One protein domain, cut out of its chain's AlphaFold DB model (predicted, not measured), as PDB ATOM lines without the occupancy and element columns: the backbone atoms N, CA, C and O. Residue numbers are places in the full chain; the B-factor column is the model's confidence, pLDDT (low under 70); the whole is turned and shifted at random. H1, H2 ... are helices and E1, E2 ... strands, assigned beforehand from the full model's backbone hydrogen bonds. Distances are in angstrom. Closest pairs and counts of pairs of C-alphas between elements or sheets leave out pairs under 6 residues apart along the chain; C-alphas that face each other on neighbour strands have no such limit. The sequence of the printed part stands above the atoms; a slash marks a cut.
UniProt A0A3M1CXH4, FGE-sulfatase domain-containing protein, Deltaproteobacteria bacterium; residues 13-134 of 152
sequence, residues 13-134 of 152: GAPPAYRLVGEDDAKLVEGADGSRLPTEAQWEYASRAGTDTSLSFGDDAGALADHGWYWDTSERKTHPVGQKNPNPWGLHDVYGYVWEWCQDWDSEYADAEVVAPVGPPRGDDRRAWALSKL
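Overview. This is residues 13 to 134 of the 152 residues of the protein "FGE-sulfatase domain-containing protein" of Deltaproteobacteria bacterium (UniProt A0A3M1CXH4). There is little regular structure: loops make most of the domain, round a small hairpin of E3 and E4 near H1, with the hairpin of E1 and E2 toward one end and H2 toward the other. The printed part has 122 residues, 36 in three named helices and four named strands, in order E1 E2 H1 H2 E3 E4 H3; the class is mixed, both sheets antiparallel. It is compact, radius of gyration of the C-alphas 15.7 A, spanning 43 by 36 by 27 A.

Along the chain. E3, residues 100 to 105, runs 13.3 A from C-alpha 100 at (6.833, -23.265, -27.798); E4 is 126 to 129. H1, 40 to 48, spans 12.3 A; H2 is 61 to 67. E1 is 18 to 20, E2 26 to 28; H3, 131 to 134, ends at C-alpha (9.018, -14.201, -15.003).

Arrangement. Hairpin E3 and E4 is antiparallel at 142 degrees; N 102 and O 127, 2.8 A, are within hydrogen-bond range. The closest C-alphas of H1 and E3 are Glu 40 and Cys 102, 5.5 A. Hairpin E1 and E2 has N 19 and O 27 within hydrogen-bond range, 2.9 A; E1 and E3 are apart. Every O i to N i+4 pair is within range in H1; H2 has 0 of 3, but 3 of 4 O i to N i+3; H3 is too short.

Size, cuts and confidence. The farthest C-alphas, Gly 31 and Gly 62, are 44.9 A apart. The printed part has no cut; H2 to E3 is a long link of 32 residues. pLDDT is under 70 in 39 residues, among them 128 to 134.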
ATOM      1  N   GLY A  13       1.243 -28.973 -47.823       51.44
ATOM      2  CA  GLY A  13       1.276 -30.361 -48.291       51.44
ATOM      3  C   GLY A  13       2.597 -31.105 -48.023       51.44
ATOM      4  O   GLY A  13       2.652 -32.302 -48.310       51.44
ATOM      5  N   ALA A  14       3.605 -30.454 -47.434       53.78
ATOM      6  CA  ALA A  14       4.903 -31.052 -47.142       53.78
ATOM      7  C   ALA A  14       4.779 -32.173 -46.091       53.78
ATOM      8  O   ALA A  14       3.881 -32.115 -45.234       53.78
ATOM      9  N   PRO A  15       5.628 -33.216 -46.159       56.34
ATOM     10  CA  PRO A  15       5.722 -34.212 -45.100       56.34
ATOM     11  C   PRO A  15       6.107 -33.541 -43.766       56.34
ATOM     12  O   PRO A  15       6.819 -32.533 -43.762       56.34
ATOM     13  N   PRO A  16       5.616 -34.052 -42.621       62.25
ATOM     14  CA  PRO A  16       5.929 -33.478 -41.318       62.25
ATOM     15  C   PRO A  16       7.438 -33.547 -41.065       62.25
ATOM     16  O   PRO A  16       8.036 -34.617 -41.173       62.25
ATOM     17  N   ALA A  17       8.043 -32.415 -40.706       67.31
ATOM     18  CA  ALA A  17       9.470 -32.364 -40.409       67.31
ATOM     19  C   ALA A  17       9.825 -33.072 -39.097       67.31
ATOM     20  O   ALA A  17      10.963 -33.493 -38.934       67.31
ATOM     21  N   TYR A  18       8.860 -33.255 -38.189       69.69
ATOM     22  CA  TYR A  18       9.063 -33.941 -36.915       69.69
ATOM     23  C   TYR A  18       8.054 -35.061 -36.703       69.69
ATOM     24  O   TYR A  18       6.882 -34.961 -37.070       69.69
ATOM     25  N   ARG A  19       8.524 -36.119 -36.048       72.75
ATOM     26  CA  ARG A  19       7.707 -37.187 -35.479       72.75
ATOM     27  C   ARG A  19       7.787 -37.091 -33.962       72.75
ATOM     28  O   ARG A  19       8.888 -37.101 -33.425       72.75
ATOM     29  N   LEU A  20       6.639 -37.054 -33.293       71.88
ATOM     30  CA  LEU A  20       6.578 -37.166 -31.835       71.88
ATOM     31  C   LEU A  20       7.060 -38.561 -31.410       71.88
ATOM     32  O   LEU A  20       6.620 -39.571 -31.964       71.88
ATOM     33  N   VAL A  21       7.985 -38.610 -30.458       75.19
ATOM     34  CA  VAL A  21       8.586 -39.820 -29.884       75.19
ATOM     35  C   VAL A  21       8.286 -39.842 -28.386       75.19
ATOM     36  O   VAL A  21       9.174 -39.909 -27.552       75.19
ATOM     37  N   GLY A  22       7.000 -39.764 -28.051       67.12
ATOM     38  CA  GLY A  22       6.521 -39.616 -26.677       67.12
ATOM     39  C   GLY A  22       5.778 -38.299 -26.482       67.12
ATOM     40  O   GLY A  22       5.498 -37.593 -27.452       67.12
ATOM     41  N   GLU A  23       5.430 -38.006 -25.232       62.78
ATOM     42  CA  GLU A  23       4.744 -36.762 -24.857       62.78
ATOM     43  C   GLU A  23       5.696 -35.552 -24.891       62.78
ATOM     44  O   GLU A  23       5.256 -34.456 -25.222       62.78
ATOM     45  N   ASP A  24       6.999 -35.792 -24.679       61.38
ATOM     46  CA  ASP A  24       8.032 -34.761 -24.472       61.38
ATOM     47  C   ASP A  24       9.197 -34.800 -25.470       61.38
ATOM     48  O   ASP A  24      10.187 -34.092 -25.304       61.38
ATOM     49  N   ASP A  25       9.133 -35.638 -26.505       60.97
ATOM     50  CA  ASP A  25      10.217 -35.728 -27.488       60.97
ATOM     51  C   ASP A  25       9.673 -35.675 -28.914       60.97
ATOM     52  O   ASP A  25       8.615 -36.218 -29.243       60.97
ATOM     53  N   ALA A  26      10.426 -35.020 -29.789       68.44
ATOM     54  CA  ALA A  26      10.140 -34.906 -31.203       68.44
ATOM     55  C   ALA A  26      11.442 -35.058 -31.991       68.44
ATOM     56  O   ALA A  26      12.399 -34.299 -31.828       68.44
ATOM     57  N   LYS A  27      11.475 -36.034 -32.900       71.44
ATOM     58  CA  LYS A  27      12.644 -36.302 -33.742       71.44
ATOM     59  C   LYS A  27      12.423 -35.780 -35.145       71.44
ATOM     60  O   LYS A  27      11.365 -36.010 -35.736       71.44
ATOM     61  N   LEU A  28      13.439 -35.100 -35.673       68.44
ATOM     62  CA  LEU A  28      13.461 -34.669 -37.063       68.44
ATOM     63  C   LEU A  28      13.373 -35.905 -37.969       68.44
ATOM     64  O   LEU A  28      14.068 -36.899 -37.752       68.44
ATOM     65  N   VAL A  29      12.508 -35.847 -38.971       72.50
ATOM     66  CA  VAL A  29      12.424 -36.868 -40.013       72.50
ATOM     67  C   VAL A  29      13.561 -36.612 -41.002       72.50
ATOM     68  O   VAL A  29      13.622 -35.546 -41.616       72.50
ATOM     69  N   GLU A  30      14.476 -37.572 -41.147       65.94
ATOM     70  CA  GLU A  30      15.581 -37.456 -42.106       65.94
ATOM     71  C   GLU A  30      15.052 -37.231 -43.531       65.94
ATOM     72  O   GLU A  30      14.151 -37.935 -43.992       65.94
ATOM     73  N   GLY A  31      15.607 -36.232 -44.224       62.72
ATOM     74  CA  GLY A  31      15.207 -35.872 -45.588       62.72
ATOM     75  C   GLY A  31      13.919 -35.047 -45.700       62.72
ATOM     76  O   GLY A  31      13.444 -34.848 -46.816       62.72
ATOM     77  N   ALA A  32      13.350 -34.560 -44.593       64.81
ATOM     78  CA  ALA A  32      12.203 -33.658 -44.650       64.81
ATOM     79  C   ALA A  32      12.574 -32.291 -45.259       64.81
ATOM     80  O   ALA A  32      13.517 -31.634 -44.824       64.81
ATOM     81  N   ASP A  33      11.776 -31.847 -46.227       63.69
ATOM     82  CA  ASP A  33      11.813 -30.530 -46.881       63.69
ATOM     83  C   ASP A  33      10.719 -29.575 -46.348       63.69
ATOM     84  O   ASP A  33      10.490 -28.492 -46.889       63.69
ATOM     85  N   GLY A  34      10.027 -29.990 -45.279       63.94
ATOM     86  CA  GLY A  34       8.961 -29.245 -44.609       63.94
ATOM     87  C   GLY A  34       9.446 -28.219 -43.574       63.94
ATOM     88  O   GLY A  34      10.635 -28.078 -43.296       63.94
ATOM     89  N   SER A  35       8.499 -27.493 -42.971       65.62
ATOM     90  CA  SER A  35       8.774 -26.489 -41.932       65.62
ATOM     91  C   SER A  35       9.482 -27.098 -40.719       65.62
ATOM     92  O   SER A  35       8.983 -28.062 -40.142       65.62
ATOM     93  N   ARG A  36      10.609 -26.510 -40.302       73.94
ATOM     94  CA  ARG A  36      11.355 -26.906 -39.096       73.94
ATOM     95  C   ARG A  36      10.962 -26.056 -37.875       73.94
ATOM     96  O   ARG A  36      10.453 -24.953 -38.059       73.94
ATOM     97  N   LEU A  37      11.233 -26.533 -36.654       77.56
ATOM     98  CA  LEU A  37      11.109 -25.708 -35.445       77.56
ATOM     99  C   LEU A  37      12.087 -24.527 -35.550       77.56
ATOM    100  O   LEU A  37      13.145 -24.679 -36.173       77.56
ATOM    101  N   PRO A  38      11.777 -23.355 -34.987       77.62
ATOM    102  CA  PRO A  38      12.750 -22.274 -34.921       77.62
ATOM    103  C   PRO A  38      13.931 -22.677 -34.025       77.62
ATOM    104  O   PRO A  38      13.799 -23.538 -33.151       77.62
ATOM    105  N   THR A  39      15.099 -22.075 -34.253       80.75
ATOM    106  CA  THR A  39      16.090 -22.010 -33.170       80.75
ATOM    107  C   THR A  39      15.625 -21.010 -32.112       80.75
ATOM    108  O   THR A  39      14.807 -20.142 -32.412       80.75
ATOM    109  N   GLU A  40      16.163 -21.084 -30.901       77.94
ATOM    110  CA  GLU A  40      15.888 -20.149 -29.807       77.94
ATOM    111  C   GLU A  40      16.124 -18.699 -30.250       77.94
ATOM    112  O   GLU A  40      15.240 -17.857 -30.116       77.94
ATOM    113  N   ALA A  41      17.246 -18.427 -30.922       79.44
ATOM    114  CA  ALA A  41      17.522 -17.096 -31.462       79.44
ATOM    115  C   ALA A  41      16.551 -16.672 -32.578       79.44
ATOM    116  O   ALA A  41      16.207 -15.497 -32.687       79.44
ATOM    117  N   GLN A  42      16.089 -17.606 -33.416       81.81
ATOM    118  CA  GLN A  42      15.071 -17.302 -34.428       81.81
ATOM    119  C   GLN A  42      13.714 -17.006 -33.795       81.81
ATOM    120  O   GLN A  42      13.009 -16.121 -34.276       81.81
ATOM    121  N   TRP A  43      13.369 -17.730 -32.731       85.31
ATOM    122  CA  TRP A  43      12.160 -17.494 -31.963       85.31
ATOM    123  C   TRP A  43      12.218 -16.123 -31.293       85.31
ATOM    124  O   TRP A  43      11.333 -15.312 -31.528       85.31
ATOM    125  N   GLU A  44      13.295 -15.795 -30.570       85.88
ATOM    126  CA  GLU A  44      13.444 -14.487 -29.918       85.88
ATOM    127  C   GLU A  44      13.398 -13.328 -30.926       85.88
ATOM    128  O   GLU A  44      12.697 -12.337 -30.709       85.88
ATOM    129  N   TYR A  45      14.090 -13.464 -32.061       86.00
ATOM    130  CA  TYR A  45      14.079 -12.454 -33.118       86.00
ATOM    131  C   TYR A  45      12.669 -12.223 -33.679       86.00
ATOM    132  O   TYR A  45      12.237 -11.078 -33.833       86.00
ATOM    133  N   ALA A  46      11.928 -13.306 -33.937       86.44
ATOM    134  CA  ALA A  46      10.541 -13.232 -34.382       86.44
ATOM    135  C   ALA A  46       9.618 -12.645 -33.308       86.44
ATOM    136  O   ALA A  46       8.745 -11.846 -33.641       86.44
ATOM    137  N   SER A  47       9.838 -12.988 -32.038       87.31
ATOM    138  CA  SER A  47       9.080 -12.492 -30.890       87.31
ATOM    139  C   SER A  47       9.250 -10.988 -30.702       87.31
ATOM    140  O   SER A  47       8.248 -10.292 -30.536       87.31
ATOM    141  N   ARG A  48      10.485 -10.470 -30.805       88.00
ATOM    142  CA  ARG A  48      10.796  -9.030 -30.753       88.00
ATOM    143  C   ARG A  48      10.310  -8.273 -31.989       88.00
ATOM    144  O   ARG A  48       9.997  -7.096 -31.889       88.00
ATOM    145  N   ALA A  49      10.245  -8.918 -33.154       90.56
ATOM    146  CA  ALA A  49       9.732  -8.327 -34.395       90.56
ATOM    147  C   ALA A  49      10.312  -6.930 -34.724       90.56
ATOM    148  O   ALA A  49       9.612  -6.021 -35.175       90.56
ATOM    149  N   GLY A  50      11.621  -6.772 -34.509       89.94
ATOM    150  CA  GLY A  50      12.361  -5.543 -34.807       89.94
ATOM    151  C   GLY A  50      12.345  -4.478 -33.707       89.94
ATOM    152  O   GLY A  50      12.801  -3.368 -33.960       89.94
ATOM    153  N   THR A  51      11.842  -4.788 -32.509       88.56
ATOM    154  CA  THR A  51      11.957  -3.901 -31.344       88.56
ATOM    155  C   THR A  51      13.186  -4.219 -30.497       88.56
ATOM    156  O   THR A  51      13.479  -5.389 -30.248       88.56
ATOM    157  N   ASP A  52      13.810  -3.185 -29.935       89.38
ATOM    158  CA  ASP A  52      14.888  -3.323 -28.942       89.38
ATOM    159  C   ASP A  52      14.372  -3.329 -27.487       89.38
ATOM    160  O   ASP A  52      15.153  -3.392 -26.539       89.38
ATOM    161  N   THR A  53      13.051  -3.269 -27.299       86.69
ATOM    162  CA  THR A  53      12.380  -3.282 -25.993       86.69
ATOM    163  C   THR A  53      12.258  -4.693 -25.419       86.69
ATOM    164  O   THR A  53      12.469  -5.700 -26.103       86.69
ATOM    165  N   SER A  54      11.901  -4.768 -24.137       84.19
ATOM    166  CA  SER A  54      11.742  -6.029 -23.399       84.19
ATOM    167  C   SER A  54      10.568  -6.869 -23.919       84.19
ATOM    168  O   SER A  54      10.630  -8.098 -23.920       84.19
ATOM    169  N   LEU A  55       9.498  -6.213 -24.377       86.06
ATOM    170  CA  LEU A  55       8.347  -6.816 -25.049       86.06
ATOM    171  C   LEU A  55       8.187  -6.133 -26.412       86.06
ATOM    172  O   LEU A  55       8.547  -4.969 -26.575       86.06
ATOM    173  N   SER A  56       7.604  -6.811 -27.398       87.50
ATOM    174  CA  SER A  56       7.429  -6.257 -28.755       87.50
ATOM    175  C   SER A  56       6.452  -5.083 -28.836       87.50
ATOM    176  O   SER A  56       6.342  -4.426 -29.868       87.50
ATOM    177  N   PHE A  57       5.743  -4.809 -27.742       87.75
ATOM    178  CA  PHE A  57       4.832  -3.682 -27.575       87.75
ATOM    179  C   PHE A  57       5.356  -2.630 -26.578       87.75
ATOM    180  O   PHE A  57       4.624  -1.712 -26.217       87.75
ATOM    181  N   GLY A  58       6.618  -2.738 -26.144       88.94
ATOM    182  CA  GLY A  58       7.280  -1.784 -25.251       88.94
ATOM    183  C   GLY A  58       7.836  -2.422 -23.979       88.94
ATOM    184  O   GLY A  58       7.999  -3.634 -23.886       88.94
ATOM    185  N   ASP A  59       8.141  -1.594 -22.981       87.12
ATOM    186  CA  ASP A  59       8.682  -2.049 -21.689       87.12
ATOM    187  C   ASP A  59       7.622  -2.109 -20.574       87.12
ATOM    188  O   ASP A  59       7.913  -2.520 -19.450       87.12
ATOM    189  N   ASP A  60       6.380  -1.712 -20.869       85.50
ATOM    190  CA  ASP A  60       5.281  -1.763 -19.908       85.50
ATOM    191  C   ASP A  60       4.647  -3.158 -19.858       85.50
ATOM    192  O   ASP A  60       3.851  -3.547 -20.716       85.50
ATOM    193  N   ALA A  61       4.959  -3.905 -18.799       83.00
ATOM    194  CA  ALA A  61       4.346  -5.201 -18.533       83.00
ATOM    195  C   ALA A  61       2.826  -5.116 -18.274       83.00
ATOM    196  O   ALA A  61       2.140  -6.129 -18.394       83.00
ATOM    197  N   GLY A  62       2.278  -3.939 -17.949       84.81
ATOM    198  CA  GLY A  62       0.839  -3.728 -17.777       84.81
ATOM    199  C   GLY A  62       0.029  -3.984 -19.051       84.81
ATOM    200  O   GLY A  62      -1.111  -4.436 -18.970       84.81
ATOM    201  N   ALA A  63       0.638  -3.794 -20.226       86.62
ATOM    202  CA  ALA A  63       0.015  -4.074 -21.519       86.62
ATOM    203  C   ALA A  63       0.004  -5.573 -21.889       86.62
ATOM    204  O   ALA A  63      -0.613  -5.966 -22.880       86.62
ATOM    205  N   LEU A  64       0.629  -6.450 -21.090       87.19
ATOM    206  CA  LEU A  64       0.711  -7.889 -21.379       87.19
ATOM    207  C   LEU A  64      -0.669  -8.548 -21.515       87.19
ATOM    208  O   LEU A  64      -0.830  -9.481 -22.299       87.19
ATOM    209  N   ALA A  65      -1.678  -8.043 -20.802       88.31
ATOM    210  CA  ALA A  65      -3.041  -8.559 -20.878       88.31
ATOM    211  C   ALA A  65      -3.682  -8.412 -22.267       88.31
ATOM    212  O   ALA A  65      -4.552  -9.215 -22.614       88.31
ATOM    213  N   ASP A  66      -3.236  -7.451 -23.076       90.62
ATOM    214  CA  ASP A  66      -3.747  -7.222 -24.430       90.62
ATOM    215  C   ASP A  66      -3.004  -8.047 -25.489       90.62
ATOM    216  O   ASP A  66      -3.547  -8.311 -26.562       90.62
ATOM    217  N   HIS A  67      -1.793  -8.506 -25.175       89.50
ATOM    218  CA  HIS A  67      -0.904  -9.217 -26.098       89.50
ATOM    219  C   HIS A  67      -0.725 -10.703 -25.766       89.50
ATOM    220  O   HIS A  67      -0.155 -11.446 -26.565       89.50
ATOM    221  N   GLY A  68      -1.205 -11.151 -24.603       87.75
ATOM    222  CA  GLY A  68      -0.844 -12.450 -24.066       87.75
ATOM    223  C   GLY A  68      -1.893 -13.140 -23.203       87.75
ATOM    224  O   GLY A  68      -2.672 -12.519 -22.472       87.75
ATOM    225  N   TRP A  69      -1.864 -14.469 -23.265       85.12
ATOM    226  CA  TRP A  69      -2.598 -15.364 -22.378       85.12
ATOM    227  C   TRP A  69      -1.635 -15.913 -21.330       85.12
ATOM    228  O   TRP A  69      -0.998 -16.929 -21.562       85.12
ATOM    229  N   TYR A  70      -1.514 -15.262 -20.180       80.25
ATOM    230  CA  TYR A  70      -0.666 -15.720 -19.072       80.25
ATOM    231  C   TYR A  70      -1.533 -16.109 -17.872       80.25
ATOM    232  O   TYR A  70      -2.755 -16.075 -17.965       80.25
ATOM    233  N   TRP A  71      -0.920 -16.506 -16.754       79.25
ATOM    234  CA  TRP A  71      -1.623 -17.051 -15.583       79.25
ATOM    235  C   TRP A  71      -2.896 -16.283 -15.179       79.25
ATOM    236  O   TRP A  71      -3.916 -16.913 -14.899       79.25
ATOM    237  N   ASP A  72      -2.860 -14.947 -15.207       82.19
ATOM    238  CA  ASP A  72      -3.992 -14.117 -14.779       82.19
ATOM    239  C   ASP A  72      -5.057 -13.927 -15.869       82.19
ATOM    240  O   ASP A  72      -6.224 -13.711 -15.548       82.19
ATOM    241  N   THR A  73      -4.691 -14.011 -17.153       83.25
ATOM    242  CA  THR A  73      -5.615 -13.761 -18.274       83.25
ATOM    243  C   THR A  73      -6.116 -15.032 -18.947       83.25
ATOM    244  O   THR A  73      -7.135 -14.991 -19.626       83.25
ATOM    245  N   SER A  74      -5.437 -16.168 -18.768       81.31
ATOM    246  CA  SER A  74      -5.723 -17.406 -19.496       81.31
ATOM    247  C   SER A  74      -6.844 -18.244 -18.893       81.31
ATOM    248  O   SER A  74      -7.253 -19.215 -19.518       81.31
ATOM    249  N   GLU A  75      -7.332 -17.936 -17.688       85.31
ATOM    250  CA  GLU A  75      -8.254 -18.810 -16.937       85.31
ATOM    251  C   GLU A  75      -7.712 -20.248 -16.761       85.31
ATOM    252  O   GLU A  75      -8.482 -21.197 -16.620       85.31
ATOM    253  N   ARG A  76      -6.381 -20.425 -16.788       81.75
ATOM    254  CA  ARG A  76      -5.690 -21.731 -16.734       81.75
ATOM    255  C   ARG A  76      -6.106 -22.716 -17.833       81.75
ATOM    256  O   ARG A  76      -6.034 -23.928 -17.641       81.75
ATOM    257  N   LYS A  77      -6.512 -22.207 -18.995       82.06
ATOM    258  CA  LYS A  77      -6.834 -23.014 -20.175       82.06
ATOM    259  C   LYS A  77      -6.142 -22.461 -21.414       82.06
ATOM    260  O   LYS A  77      -5.658 -21.329 -21.436       82.06
ATOM    261  N   THR A  78      -6.090 -23.278 -22.456       81.06
ATOM    262  CA  THR A  78      -5.690 -22.811 -23.782       81.06
ATOM    263  C   THR A  78      -6.831 -22.030 -24.427       81.06
ATOM    264  O   THR A  78      -8.011 -22.292 -24.179       81.06
ATOM    265  N   HIS A  79      -6.471 -21.065 -25.268       82.25
ATOM    266  CA  HIS A  79      -7.412 -20.261 -26.042       82.25
ATOM    267  C   HIS A  79      -7.135 -20.438 -27.537       82.25
ATOM    268  O   HIS A  79      -6.019 -20.810 -27.912       82.25
ATOM    269  N   PRO A  80      -8.130 -20.211 -28.411       87.06
ATOM    270  CA  PRO A  80      -7.890 -20.153 -29.845       87.06
ATOM    271  C   PRO A  80      -6.812 -19.117 -30.187       87.06
ATOM    272  O   PRO A  80      -6.804 -18.021 -29.626       87.06
ATOM    273  N   VAL A  81      -5.935 -19.466 -31.128       84.94
ATOM    274  CA  VAL A  81      -4.860 -18.572 -31.577       84.94
ATOM    275  C   VAL A  81      -5.417 -17.293 -32.205       84.94
ATOM    276  O   VAL A  81      -6.462 -17.320 -32.861       84.94
ATOM    277  N   GLY A  82      -4.708 -16.180 -32.038       86.31
ATOM    278  CA  GLY A  82      -5.030 -14.903 -32.675       86.31
ATOM    279  C   GLY A  82      -6.111 -14.076 -31.980       86.31
ATOM    280  O   GLY A  82      -6.672 -13.172 -32.594       86.31
ATOM    281  N   GLN A  83      -6.425 -14.372 -30.716       89.06
ATOM    282  CA  GLN A  83      -7.414 -13.606 -29.941       89.06
ATOM    283  C   GLN A  83      -6.834 -12.388 -29.207       89.06
ATOM    284  O   GLN A  83      -7.594 -11.542 -28.739       89.06
ATOM    285  N   LYS A  84      -5.505 -12.295 -29.102       89.94
ATOM    286  CA  LYS A  84      -4.772 -11.159 -28.528       89.94
ATOM    287  C   LYS A  84      -4.025 -10.386 -29.611       89.94
ATOM    288  O   LYS A  84      -3.823 -10.895 -30.719       89.94
ATOM    289  N   ASN A  85      -3.623  -9.160 -29.287       93.50
ATOM    290  CA  ASN A  85      -2.923  -8.279 -30.213       93.50
ATOM    291  C   ASN A  85      -1.609  -8.922 -30.685       93.50
ATOM    292  O   ASN A  85      -0.828  -9.391 -29.850       93.50
ATOM    293  N   PRO A  86      -1.341  -8.939 -32.002       91.94
ATOM    294  CA  PRO A  86      -0.094  -9.472 -32.524       91.94
ATOM    295  C   PRO A  86       1.086  -8.551 -32.203       91.94
ATOM    296  O   PRO A  86       0.914  -7.379 -31.855       91.94
ATOM    297  N   ASN A  87       2.295  -9.070 -32.389       91.44
ATOM    298  CA  ASN A  87       3.498  -8.250 -32.468       91.44
ATOM    299  C   ASN A  87       3.574  -7.482 -33.815       91.44
ATOM    300  O   ASN A  87       2.757  -7.725 -34.712       91.44
ATOM    301  N   PRO A  88       4.554  -6.577 -34.012       94.81
ATOM    302  CA  PRO A  88       4.692  -5.787 -35.243       94.81
ATOM    303  C   PRO A  88       4.774  -6.577 -36.560       94.81
ATOM    304  O   PRO A  88       4.503  -6.014 -37.621       94.81
ATOM    305  N   TRP A  89       5.133  -7.864 -36.532       92.44
ATOM    306  CA  TRP A  89       5.178  -8.726 -37.722       92.44
ATOM    307  C   TRP A  89       3.911  -9.563 -37.921       92.44
ATOM    308  O   TRP A  89       3.848 -10.369 -38.850       92.44
ATOM    309  N   GLY A  90       2.888  -9.370 -37.086       91.50
ATOM    310  CA  GLY A  90       1.633 -10.112 -37.172       91.50
ATOM    311  C   GLY A  90       1.666 -11.477 -36.481       91.50
ATOM    312  O   GLY A  90       0.762 -12.280 -36.705       91.50
ATOM    313  N   LEU A  91       2.686 -11.767 -35.664       87.56
ATOM    314  CA  LEU A  91       2.740 -13.003 -34.884       87.56
ATOM    315  C   LEU A  91       1.879 -12.856 -33.625       87.56
ATOM    316  O   LEU A  91       2.032 -11.899 -32.866       87.56
ATOM    317  N   HIS A  92       0.969 -13.802 -33.418       89.56
ATOM    318  CA  HIS A  92       0.070 -13.839 -32.267       89.56
ATOM    319  C   HIS A  92       0.563 -14.819 -31.202       89.56
ATOM    320  O   HIS A  92       1.355 -15.708 -31.497       89.56
ATOM    321  N   ASP A  93       0.060 -14.650 -29.977       86.12
ATOM    322  CA  ASP A  93       0.231 -15.576 -28.847       86.12
ATOM    323  C   ASP A  93       1.685 -15.831 -28.402       86.12
ATOM    324  O   ASP A  93       1.927 -16.689 -27.558       86.12
ATOM    325  N   VAL A  94       2.622 -14.990 -28.856       86.81
ATOM    326  CA  VAL A  94       4.038 -14.951 -28.431       86.81
ATOM    327  C   VAL A  94       4.183 -14.877 -26.904       86.81
ATOM    328  O   VAL A  94       5.122 -15.407 -26.312       86.81
ATOM    329  N   TYR A  95       3.232 -14.207 -26.253       85.19
ATOM    330  CA  TYR A  95       3.211 -13.941 -24.818       85.19
ATOM    331  C   TYR A  95       2.196 -14.856 -24.106       85.19
ATOM    332  O   TYR A  95       1.226 -14.383 -23.519       85.19
ATOM    333  N   GLY A  96       2.362 -16.177 -24.214       76.25
ATOM    334  CA  GLY A  96       1.315 -17.152 -23.879       76.25
ATOM    335  C   GLY A  96       1.610 -18.165 -22.763       76.25
ATOM    336  O   GLY A  96       2.699 -18.228 -22.189       76.25
ATOM    337  N   TYR A  97       0.585 -18.977 -22.480       66.62
ATOM    338  CA  TYR A  97       0.558 -20.038 -21.466       66.62
ATOM    339  C   TYR A  97       1.161 -21.352 -21.979       66.62
ATOM    340  O   TYR A  97       1.597 -22.188 -21.192       66.62
ATOM    341  N   VAL A  98       1.174 -21.544 -23.298       76.00
ATOM    342  CA  VAL A  98       1.731 -22.741 -23.929       76.00
ATOM    343  C   VAL A  98       3.217 -22.528 -24.188       76.00
ATOM    344  O   VAL A  98       3.630 -21.456 -24.618       76.00
ATOM    345  N   TRP A  99       4.003 -23.567 -23.927       74.75
ATOM    346  CA  TRP A  99       5.419 -23.612 -24.259       74.75
ATOM    347  C   TRP A  99       5.620 -23.896 -25.748       74.75
ATOM    348  O   TRP A  99       5.069 -24.859 -26.285       74.75
ATOM    349  N   GLU A 100       6.444 -23.085 -26.403       75.38
ATOM    350  CA  GLU A 100       6.833 -23.265 -27.798       75.38
ATOM    351  C   GLU A 100       8.235 -23.869 -27.880       75.38
ATOM    352  O   GLU A 100       9.220 -23.275 -27.437       75.38
ATOM    353  N   TRP A 101       8.318 -25.079 -28.430       79.50
ATOM    354  CA  TRP A 101       9.565 -25.831 -28.552       79.50
ATOM    355  C   TRP A 101      10.501 -25.209 -29.595       79.50
ATOM    356  O   TRP A 101      10.087 -24.877 -30.707       79.50
ATOM    357  N   CYS A 102      11.783 -25.129 -29.252       78.69
ATOM    358  CA  CYS A 102      12.873 -24.752 -30.146       78.69
ATOM    359  C   CYS A 102      13.745 -25.973 -30.475       78.69
ATOM    360  O   CYS A 102      13.673 -27.016 -29.823       78.69
ATOM    361  N   GLN A 103      14.570 -25.863 -31.518       77.19
ATOM    362  CA  GLN A 103      15.521 -26.930 -31.863       77.19
ATOM    363  C   GLN A 103      16.635 -27.096 -30.831       77.19
ATOM    364  O   GLN A 103      17.197 -28.183 -30.702       77.19
ATOM    365  N   ASP A 104      16.974 -26.018 -30.148       74.62
ATOM    366  CA  ASP A 104      18.118 -25.913 -29.265       74.62
ATOM    367  C   ASP A 104      17.947 -26.850 -28.065       74.62
ATOM    368  O   ASP A 104      16.842 -27.105 -27.586       74.62
ATOM    369  N   TRP A 105      19.056 -27.400 -27.594       75.75
ATOM    370  CA  TRP A 105      19.101 -28.112 -26.321       75.75
ATOM    371  C   TRP A 105      19.295 -27.114 -25.178       75.75
ATOM    372  O   TRP A 105      19.902 -26.059 -25.375       75.75
ATOM    373  N   ASP A 106      18.791 -27.436 -23.987       69.94
ATOM    374  CA  ASP A 106      19.002 -26.610 -22.798       69.94
ATOM    375  C   ASP A 106      20.496 -26.572 -22.417       69.94
ATOM    376  O   ASP A 106      21.112 -27.606 -22.153       69.94
ATOM    377  N   SER A 107      21.087 -25.375 -22.408       74.62
ATOM    378  CA  SER A 107      22.418 -25.101 -21.848       74.62
ATOM    379  C   SER A 107      22.591 -23.651 -21.421       74.62
ATOM    380  O   SER A 107      22.025 -22.753 -22.040       74.62
ATOM    381  N   GLU A 108      23.457 -23.397 -20.443       73.06
ATOM    382  CA  GLU A 108      23.850 -22.032 -20.076       73.06
ATOM    383  C   GLU A 108      24.347 -21.226 -21.289       73.06
ATOM    384  O   GLU A 108      25.017 -21.752 -22.183       73.06
ATOM    385  N   TYR A 109      24.000 -19.938 -21.317       69.62
ATOM    386  CA  TYR A 109      24.475 -19.021 -22.344       69.62
ATOM    387  C   TYR A 109      25.964 -18.746 -22.138       69.62
ATOM    388  O   TYR A 109      26.391 -18.360 -21.051       69.62
ATOM    389  N   ALA A 110      26.755 -18.926 -23.193       69.69
ATOM    390  CA  ALA A 110      28.130 -18.452 -23.199       69.69
ATOM    391  C   ALA A 110      28.146 -16.926 -23.380       69.69
ATOM    392  O   ALA A 110      27.434 -16.409 -24.239       69.69
ATOM    393  N   ASP A 111      29.007 -16.223 -22.640       69.25
ATOM    394  CA  ASP A 111      29.320 -14.798 -22.851       69.25
ATOM    395  C   ASP A 111      30.182 -14.609 -24.117       69.25
ATOM    396  O   ASP A 111      31.324 -14.146 -24.083       69.25
ATOM    397  N   ALA A 112      29.659 -15.041 -25.261       70.44
ATOM    398  CA  ALA A 112      30.285 -14.898 -26.564       70.44
ATOM    399  C   ALA A 112      29.231 -14.513 -27.601       70.44
ATOM    400  O   ALA A 112      28.142 -15.083 -27.645       70.44
ATOM    401  N   GLU A 113      29.570 -13.562 -28.468       68.31
ATOM    402  CA  GLU A 113      28.735 -13.237 -29.619       68.31
ATOM    403  C   GLU A 113      28.791 -14.392 -30.628       68.31
ATOM    404  O   GLU A 113      29.868 -14.813 -31.061       68.31
ATOM    405  N   VAL A 114      27.625 -14.922 -31.000       72.06
ATOM    406  CA  VAL A 114      27.500 -16.028 -31.954       72.06
ATOM    407  C   VAL A 114      26.522 -15.631 -33.052       72.06
ATOM    408  O   VAL A 114      25.401 -15.205 -32.784       72.06
ATOM    409  N   VAL A 115      26.927 -15.802 -34.310       72.31
ATOM    410  CA  VAL A 115      26.057 -15.566 -35.468       72.31
ATOM    411  C   VAL A 115      25.178 -16.796 -35.691       72.31
ATOM    412  O   VAL A 115      25.698 -17.884 -35.928       72.31
ATOM    413  N   ALA A 116      23.856 -16.609 -35.653       66.19
ATOM    414  CA  ALA A 116      22.852 -17.659 -35.863       66.19
ATOM    415  C   ALA A 116      23.076 -18.916 -34.989       66.19
ATOM    416  O   ALA A 116      23.291 -20.007 -35.527       66.19
ATOM    417  N   PRO A 117      23.034 -18.786 -33.648       74.56
ATOM    418  CA  PRO A 117      23.232 -19.921 -32.758       74.56
ATOM    419  C   PRO A 117      22.125 -20.969 -32.953       74.56
ATOM    420  O   PRO A 117      20.960 -20.647 -33.206       74.56
ATOM    421  N   VAL A 118      22.534 -22.235 -32.858       73.44
ATOM    422  CA  VAL A 118      21.687 -23.433 -33.012       73.44
ATOM    423  C   VAL A 118      21.643 -24.278 -31.728       73.44
ATOM    424  O   VAL A 118      21.224 -25.436 -31.760       73.44
ATOM    425  N   GLY A 119      22.128 -23.715 -30.617       69.94
ATOM    426  CA  GLY A 119      22.283 -24.405 -29.341       69.94
ATOM    427  C   GLY A 119      23.476 -25.371 -29.317       69.94
ATOM    428  O   GLY A 119      24.221 -25.493 -30.298       69.94
ATOM    429  N   PRO A 120      23.705 -26.060 -28.188       71.12
ATOM    430  CA  PRO A 120      24.773 -27.043 -28.070       71.12
ATOM    431  C   PRO A 120      24.412 -28.318 -28.858       71.12
ATOM    432  O   PRO A 120      23.242 -28.578 -29.135       71.12
ATOM    433  N   PRO A 121      25.388 -29.169 -29.219       68.12
ATOM    434  CA  PRO A 121      25.128 -30.343 -30.056       68.12
ATOM    435  C   PRO A 121      24.303 -31.444 -29.361       68.12
ATOM    436  O   PRO A 121      23.769 -32.319 -30.049       68.12
ATOM    437  N   ARG A 122      24.229 -31.444 -28.020       67.62
ATOM    438  CA  ARG A 122      23.475 -32.396 -27.184       67.62
ATOM    439  C   ARG A 122      23.065 -31.738 -25.862       67.62
ATOM    440  O   ARG A 122      23.785 -30.867 -25.384       67.62
ATOM    441  N   GLY A 123      21.987 -32.231 -25.266       61.59
ATOM    442  CA  GLY A 123      21.537 -31.931 -23.908       61.59
ATOM    443  C   GLY A 123      20.535 -32.989 -23.447       61.59
ATOM    444  O   GLY A 123      20.229 -33.911 -24.210       61.59
ATOM    445  N   ASP A 124      20.058 -32.856 -22.214       68.44
ATOM    446  CA  ASP A 124      19.072 -33.780 -21.641       68.44
ATOM    447  C   ASP A 124      17.638 -33.392 -22.047       68.44
ATOM    448  O   ASP A 124      16.839 -34.270 -22.363       68.44
ATOM    449  N   ASP A 125      17.362 -32.086 -22.170       62.50
ATOM    450  CA  ASP A 125      16.055 -31.521 -22.529       62.50
ATOM    451  C   ASP A 125      16.170 -30.489 -23.665       62.50
ATOM    452  O   ASP A 125      17.186 -29.795 -23.802       62.50
ATOM    453  N   ARG A 126      15.127 -30.346 -24.494       66.06
ATOM    454  CA  ARG A 126      15.070 -29.265 -25.498       66.06
ATOM    455  C   ARG A 126      14.636 -27.948 -24.861       66.06
ATOM    456  O   ARG A 126      13.863 -27.918 -23.906       66.06
ATOM    457  N   ARG A 127      15.062 -26.843 -25.468       70.12
ATOM    458  CA  ARG A 127      14.592 -25.495 -25.153       70.12
ATOM    459  C   ARG A 127      13.125 -25.335 -25.534       70.12
ATOM    460  O   ARG A 127      12.709 -25.697 -26.634       70.12
ATOM    461  N   ALA A 128      12.364 -24.706 -24.649       60.53
ATOM    462  CA  ALA A 128      11.025 -24.226 -24.940       60.53
ATOM    463  C   ALA A 128      10.804 -22.864 -24.275       60.53
ATOM    464  O   ALA A 128      11.300 -22.622 -23.171       60.53
ATOM    465  N   TRP A 129      10.036 -21.992 -24.930       53.66
ATOM    466  CA  TRP A 129       9.704 -20.655 -24.434       53.66
ATOM    467  C   TRP A 129       8.226 -20.541 -24.067       53.66
ATOM    468  O   TRP A 129       7.351 -20.878 -24.855       53.66
ATOM    469  N   ALA A 130       7.956 -20.032 -22.869       50.22
ATOM    470  CA  ALA A 130       6.686 -19.449 -22.463       50.22
ATOM    471  C   ALA A 130       7.025 -18.286 -21.535       50.22
ATOM    472  O   ALA A 130       7.751 -18.446 -20.546       50.22
ATOM    473  N   LEU A 131       6.479 -17.102 -21.808       48.81
ATOM    474  CA  LEU A 131       6.719 -15.914 -20.979       48.81
ATOM    475  C   LEU A 131       6.044 -15.980 -19.594       48.81
ATOM    476  O   LEU A 131       6.184 -15.071 -18.781       48.81
ATOM    477  N   SER A 132       5.441 -17.123 -19.253       37.44
ATOM    478  CA  SER A 132       5.079 -17.512 -17.887       37.44
ATOM    479  C   SER A 132       6.270 -17.575 -16.907       37.44
ATOM    480  O   SER A 132       6.035 -17.657 -15.701       37.44
ATOM    481  N   LYS A 133       7.534 -17.564 -17.360       32.81
ATOM    482  CA  LYS A 133       8.704 -17.772 -16.480       32.81
ATOM    483  C   LYS A 133       9.212 -16.553 -15.695       32.81
ATOM    484  O   LYS A 133      10.167 -16.701 -14.937       32.81
ATOM    485  N   LEU A 134       8.573 -15.379 -15.773       29.62
ATOM    486  CA  LEU A 134       9.018 -14.201 -15.003       29.62
ATOM    487  C   LEU A 134       8.797 -14.297 -13.478       29.62
ATOM    488  O   LEU A 134       9.328 -13.469 -12.740       29.62
TER     489      LEU A 134